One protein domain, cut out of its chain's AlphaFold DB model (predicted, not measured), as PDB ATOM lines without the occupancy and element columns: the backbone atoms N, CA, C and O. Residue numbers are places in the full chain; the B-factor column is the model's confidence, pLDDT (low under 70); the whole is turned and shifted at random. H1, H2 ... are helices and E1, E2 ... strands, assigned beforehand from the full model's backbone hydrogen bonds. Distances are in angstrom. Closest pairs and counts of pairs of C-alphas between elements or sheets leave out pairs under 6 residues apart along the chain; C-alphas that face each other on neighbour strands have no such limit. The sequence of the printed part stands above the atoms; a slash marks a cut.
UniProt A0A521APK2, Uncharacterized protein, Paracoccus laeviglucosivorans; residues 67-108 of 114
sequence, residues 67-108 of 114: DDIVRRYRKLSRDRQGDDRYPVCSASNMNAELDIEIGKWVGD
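What this domain is: This is residues 67 to 108 of the 114 residues of an uncharacterized protein of Paracoccus laeviglucosivorans (UniProt A0A521APK2). One helix, H1, packs on a small two-strand hairpin, E1 and E2, and a long loop, residues 80 to 96, runs out past the end of the helix and folds back to the hairpin. The printed part has 42 residues, with one named helix and two named strands in the order H1, E1, E2 along the chain. The sheet has the order E1 - E2 and is antiparallel. The class is mixed, helices and strands, though under half of the residues are in named elements. The whole is compact, with a radius of gyration of the C-alphas of 9.4 A and spans of 27 by 20 by 15 A.

Where its parts are: H1 takes residues 67 to 79, from C-alpha 67 at (-33.867, -16.002, -24.808) to C-alpha 79 at (-26.949, 0.774, -27.080), 18.3 A. E1 is residues 97 to 99, 6.2 A from first to last C-alpha. E2 is residues 104 to 106, 6.4 A, ending with C-alpha 106 at (-36.631, -4.708, -27.785).

How they stand to each other: The closest C-alphas of H1 and E2 are those of Arg 74 and Val 106, 5.2 A apart. Between H1 and E1 the closest are those of Val 70 and Asp 99, at 6.4 A. E1 and E2 form a hairpin, antiparallel, with 133 degrees between their directions. The C-alphas of Leu 98 and Trp 105 face each other at 4.4 A. N 97 and O 106, 2.8 A apart, and N 106 and O 97, 2.9 A apart, are within hydrogen-bond range. In H1 every O i to N i+4 pair is within hydrogen-bond range.

The domain as a whole: The two C-alphas farthest apart are those of Asp 67 and Asp 84, at 27.3 A. The printed part has no cut. The link from H1 to E1 is long, with 17 residues; the link from E1 to E2 is tight, with 4. The mean pLDDT of the printed part is 95.1, and no printed residue is under 70.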
ATOM      1  N   ASP A  67     -34.462 -16.808 -25.874       92.88
ATOM      2  CA  ASP A  67     -33.867 -16.002 -24.808       92.88
ATOM      3  C   ASP A  67     -32.566 -15.314 -25.248       92.88
ATOM      4  O   ASP A  67     -32.305 -14.169 -24.871       92.88
ATOM      5  N   ASP A  68     -31.748 -15.980 -26.069       94.19
ATOM      6  CA  ASP A  68     -30.534 -15.384 -26.636       94.19
ATOM      7  C   ASP A  68     -30.872 -14.255 -27.622       94.19
ATOM      8  O   ASP A  68     -30.218 -13.205 -27.593       94.19
ATOM      9  N   ILE A  69     -31.933 -14.423 -28.423       93.75
ATOM     10  CA  ILE A  69     -32.432 -13.395 -29.351       93.75
ATOM     11  C   ILE A  69     -32.917 -12.172 -28.569       93.75
ATOM     12  O   ILE A  69     -32.462 -11.058 -28.827       93.75
ATOM     13  N   VAL A  70     -33.780 -12.364 -27.565       96.00
ATOM     14  CA  VAL A  70     -34.301 -11.267 -26.731       96.00
ATOM     15  C   VAL A  70     -33.166 -10.561 -25.995       96.00
ATOM     16  O   VAL A  70     -33.101  -9.331 -25.978       96.00
ATOM     17  N   ARG A  71     -32.196 -11.311 -25.457       95.56
ATOM     18  CA  ARG A  71     -31.004 -10.745 -24.807       95.56
ATOM     19  C   ARG A  71     -30.175  -9.896 -25.769       95.56
ATOM     20  O   ARG A  71     -29.708  -8.814 -25.396       95.56
ATOM     21  N   ARG A  72     -29.981 -10.369 -27.000       95.81
ATOM     22  CA  ARG A  72     -29.288  -9.630 -28.062       95.81
ATOM     23  C   ARG A  72     -30.045  -8.352 -28.416       95.81
ATOM     24  O   ARG A  72     -29.428  -7.288 -28.466       95.81
ATOM     25  N   TYR A  73     -31.359  -8.436 -28.605       96.88
ATOM     26  CA  TYR A  73     -32.223  -7.292 -28.894       96.88
ATOM     27  C   TYR A  73     -32.181  -6.259 -27.771       96.88
ATOM     28  O   TYR A  73     -31.918  -5.089 -28.031       96.88
ATOM     29  N   ARG A  74     -32.303  -6.688 -26.508       96.94
ATOM     30  CA  ARG A  74     -32.161  -5.823 -25.327       96.94
ATOM     31  C   ARG A  74     -30.868  -5.019 -25.363       96.94
ATOM     32  O   ARG A  74     -30.887  -3.819 -25.085       96.94
ATOM     33  N   LYS A  75     -29.745  -5.673 -25.675       97.06
ATOM     34  CA  LYS A  75     -28.443  -5.006 -25.774       97.06
ATOM     35  C   LYS A  75     -28.457  -3.955 -26.883       97.06
ATOM     36  O   LYS A  75     -28.128  -2.803 -26.627       97.06
ATOM     37  N   LEU A  76     -28.871  -4.339 -28.088       96.69
ATOM     38  CA  LEU A  76     -28.879  -3.455 -29.253       96.69
ATOM     39  C   LEU A  76     -29.795  -2.238 -29.067       96.69
ATOM     40  O   LEU A  76     -29.381  -1.116 -29.345       96.69
ATOM     41  N   SER A  77     -31.012  -2.437 -28.560       96.88
ATOM     42  CA  SER A  77     -31.951  -1.341 -28.314       96.88
ATOM     43  C   SER A  77     -31.445  -0.377 -27.248       96.88
ATOM     44  O   SER A  77     -31.614   0.834 -27.385       96.88
ATOM     45  N   ARG A  78     -30.789  -0.889 -26.200       96.44
ATOM     46  CA  ARG A  78     -30.174  -0.057 -25.160       96.44
ATOM     47  C   ARG A  78     -28.991   0.746 -25.693       96.44
ATOM     48  O   ARG A  78     -28.900   1.933 -25.409       96.44
ATOM     49  N   ASP A  79     -28.127   0.121 -26.493       96.88
ATOM     50  CA  ASP A  79     -26.949   0.774 -27.080       96.88
ATOM     51  C   ASP A  79     -27.328   1.933 -28.028       96.88
ATOM     52  O   ASP A  79     -26.519   2.825 -28.266       96.88
ATOM     53  N   ARG A  80     -28.557   1.938 -28.558       96.12
ATOM     54  CA  ARG A  80     -29.091   2.964 -29.475       96.12
ATOM     55  C   ARG A  80     -29.935   4.033 -28.793       96.12
ATOM     56  O   ARG A  80     -30.509   4.877 -29.474       96.12
ATOM     57  N   GLN A  81     -30.076   3.985 -27.474       95.50
ATOM     58  CA  GLN A  81     -30.923   4.931 -26.763       95.50
ATOM     59  C   GLN A  81     -30.389   6.363 -26.922       95.50
ATOM     60  O   GLN A  81     -29.247   6.653 -26.574       95.50
ATOM     61  N   GLY A  82     -31.230   7.256 -27.443       93.62
ATOM     62  CA  GLY A  82     -30.871   8.639 -27.765       93.62
ATOM     63  C   GLY A  82     -30.322   8.843 -29.182       93.62
ATOM     64  O   GLY A  82     -30.047   9.981 -29.551       93.62
ATOM     65  N   ASP A  83     -30.187   7.779 -29.977       94.62
ATOM     66  CA  ASP A  83     -29.860   7.867 -31.401       94.62
ATOM     67  C   ASP A  83     -31.142   8.127 -32.204       94.62
ATOM     68  O   ASP A  83     -32.061   7.306 -32.239       94.62
ATOM     69  N   ASP A  84     -31.213   9.291 -32.847       93.94
ATOM     70  CA  ASP A  84     -32.372   9.755 -33.612       93.94
ATOM     71  C   ASP A  84     -32.589   8.983 -34.923       93.94
ATOM     72  O   ASP A  84     -33.671   9.043 -35.509       93.94
ATOM     73  N   ARG A  85     -31.598   8.196 -35.359       94.94
ATOM     74  CA  ARG A  85     -31.708   7.332 -36.542       94.94
ATOM     75  C   ARG A  85     -32.579   6.101 -36.309       94.94
ATOM     76  O   ARG A  85     -32.991   5.476 -37.284       94.94
ATOM     77  N   TYR A  86     -32.838   5.733 -35.053       95.38
ATOM     78  CA  TYR A  86     -33.605   4.540 -34.701       95.38
ATOM     79  C   TYR A  86     -34.936   4.917 -34.033       95.38
ATOM     80  O   TYR A  86     -34.950   5.700 -33.082       95.38
ATOM     81  N   PRO A  87     -36.080   4.353 -34.463       95.50
ATOM     82  CA  PRO A  87     -37.356   4.563 -33.783       95.50
ATOM     83  C   PRO A  87     -37.375   3.870 -32.416       95.50
ATOM     84  O   PRO A  87     -36.638   2.914 -32.182       95.50
ATOM     85  N   VAL A  88     -38.247   4.308 -31.508       95.94
ATOM     86  CA  VAL A  88     -38.464   3.617 -30.225       95.94
ATOM     87  C   VAL A  88     -39.149   2.269 -30.463       95.94
ATOM     88  O   VAL A  88     -40.130   2.192 -31.202       95.94
ATOM     89  N   CYS A  89     -38.646   1.211 -29.824       97.12
ATOM     90  CA  CYS A  89     -39.244  -0.117 -29.882       97.12
ATOM     91  C   CYS A  89     -40.660  -0.101 -29.293       97.12
ATOM     92  O   CYS A  89     -40.887   0.410 -28.191       97.12
ATOM     93  N   SER A  90     -41.613  -0.701 -30.004       95.44
ATOM     94  CA  SER A  90     -43.010  -0.788 -29.586       95.44
ATOM     95  C   SER A  90     -43.659  -2.084 -30.066       95.44
ATOM     96  O   SER A  90     -43.122  -2.766 -30.935       95.44
ATOM     97  N   ALA A  91     -44.864  -2.368 -29.567       94.06
ATOM     98  CA  ALA A  91     -45.692  -3.487 -30.025       94.06
ATOM     99  C   ALA A  91     -46.051  -3.423 -31.520       94.06
ATOM    100  O   ALA A  91     -46.487  -4.411 -32.101       94.06
ATOM    101  N   SER A  92     -45.931  -2.244 -32.139       91.25
ATOM    102  CA  SER A  92     -46.233  -2.038 -33.556       91.25
ATOM    103  C   SER A  92     -45.054  -2.379 -34.472       91.25
ATOM    104  O   SER A  92     -45.235  -2.462 -35.686       91.25
ATOM    105  N   ASN A  93     -43.854  -2.580 -33.924       91.75
ATOM    106  CA  ASN A  93     -42.678  -2.979 -34.687       91.75
ATOM    107  C   ASN A  93     -42.725  -4.498 -34.908       91.75
ATOM    108  O   ASN A  93     -42.586  -5.260 -33.959       91.75
ATOM    109  N   MET A  94     -42.878  -4.941 -36.159       85.88
ATOM    110  CA  MET A  94     -43.010  -6.372 -36.492       85.88
ATOM    111  C   MET A  94     -41.798  -7.225 -36.083       85.88
ATOM    112  O   MET A  94     -41.951  -8.423 -35.871       85.88
ATOM    113  N   ASN A  95     -40.617  -6.612 -35.973       89.06
ATOM    114  CA  ASN A  95     -39.368  -7.279 -35.593       89.06
ATOM    115  C   ASN A  95     -39.007  -7.083 -34.111       89.06
ATOM    116  O   ASN A  95     -37.949  -7.540 -33.677       89.06
ATOM    117  N   ALA A  96     -39.847  -6.380 -33.341       94.50
ATOM    118  CA  ALA A  96     -39.625  -6.188 -31.916       94.50
ATOM    119  C   ALA A  96     -40.348  -7.258 -31.096       94.50
ATOM    120  O   ALA A  96     -41.472  -7.651 -31.396       94.50
ATOM    121  N   GLU A  97     -39.713  -7.655 -30.004       95.62
ATOM    122  CA  GLU A  97     -40.221  -8.624 -29.040       95.62
ATOM    123  C   GLU A  97     -40.403  -7.934 -27.682       95.62
ATOM    124  O   GLU A  97     -39.662  -7.004 -27.335       95.62
ATOM    125  N   LEU A  98     -41.388  -8.372 -26.896       96.19
ATOM    126  CA  LEU A  98     -41.540  -7.900 -25.524       96.19
ATOM    127  C   LEU A  98     -40.562  -8.642 -24.616       96.19
ATOM    128  O   LEU A  98     -40.713  -9.828 -24.333       96.19
ATOM    129  N   ASP A  99     -39.609  -7.900 -24.078       96.44
ATOM    130  CA  ASP A  99     -38.731  -8.394 -23.044       96.44
ATOM    131  C   ASP A  99     -39.429  -8.362 -21.680       96.44
ATOM    132  O   ASP A  99     -39.561  -7.309 -21.045       96.44
ATOM    133  N   ILE A 100     -39.884  -9.531 -21.233       94.88
ATOM    134  CA  ILE A 100     -40.659  -9.685 -19.998       94.88
ATOM    135  C   ILE A 100     -39.854  -9.402 -18.724       94.88
ATOM    136  O   ILE A 100     -40.456  -9.080 -17.703       94.88
ATOM    137  N   GLU A 101     -38.519  -9.484 -18.759       95.38
ATOM    138  CA  GLU A 101     -37.693  -9.228 -17.569       95.38
ATOM    139  C   GLU A 101     -37.628  -7.734 -17.243       95.38
ATOM    140  O   GLU A 101     -37.589  -7.351 -16.074       95.38
ATOM    141  N   ILE A 102     -37.617  -6.883 -18.273       94.81
ATOM    142  CA  ILE A 102     -37.542  -5.421 -18.119       94.81
ATOM    143  C   ILE A 102     -38.858  -4.707 -18.452       94.81
ATOM    144  O   ILE A 102     -38.954  -3.496 -18.257       94.81
ATOM    145  N   GLY A 103     -39.862  -5.426 -18.963       95.88
ATOM    146  CA  GLY A 103     -41.162  -4.873 -19.349       95.88
ATOM    147  C   GLY A 103     -41.079  -3.868 -20.501       95.88
ATOM    148  O   GLY A 103     -41.830  -2.891 -20.523       95.88
ATOM    149  N   LYS A 104     -40.136  -4.053 -21.431       96.44
ATOM    150  CA  LYS A 104     -39.890  -3.131 -22.552       96.44
ATOM    151  C   LYS A 104     -39.828  -3.901 -23.867       96.44
ATOM    152  O   LYS A 104     -39.359  -5.031 -23.907       96.44
ATOM    153  N   TRP A 105     -40.264  -3.265 -24.946       97.19
ATOM    154  CA  TRP A 105     -40.054  -3.787 -26.295       97.19
ATOM    155  C   TRP A 105     -38.585  -3.630 -26.691       97.19
ATOM    156  O   TRP A 105     -37.977  -2.594 -26.408       97.19
ATOM    157  N   VAL A 106     -38.026  -4.651 -27.334       97.69
ATOM    158  CA  VAL A 106     -36.631  -4.708 -27.785       97.69
ATOM    159  C   VAL A 106     -36.572  -5.253 -29.211       97.69
ATOM    160  O   VAL A 106     -37.405  -6.069 -29.589       97.69
ATOM    161  N   GLY A 107     -35.602  -4.819 -30.011       96.50
ATOM    162  CA  GLY A 107     -35.509  -5.203 -31.421       96.50
ATOM    163  C   GLY A 107     -34.156  -4.895 -32.057       96.50
ATOM    164  O   GLY A 107     -33.301  -4.203 -31.492       96.50
ATOM    165  N   ASP A 108     -33.957  -5.419 -33.259       95.38
ATOM    166  CA  ASP A 108     -32.729  -5.281 -34.035       95.38
ATOM    167  C   ASP A 108     -32.579  -3.918 -34.720       95.38
ATOM    168  O   ASP A 108     -31.445  -3.527 -34.991       95.38
TER     169      ASP A 108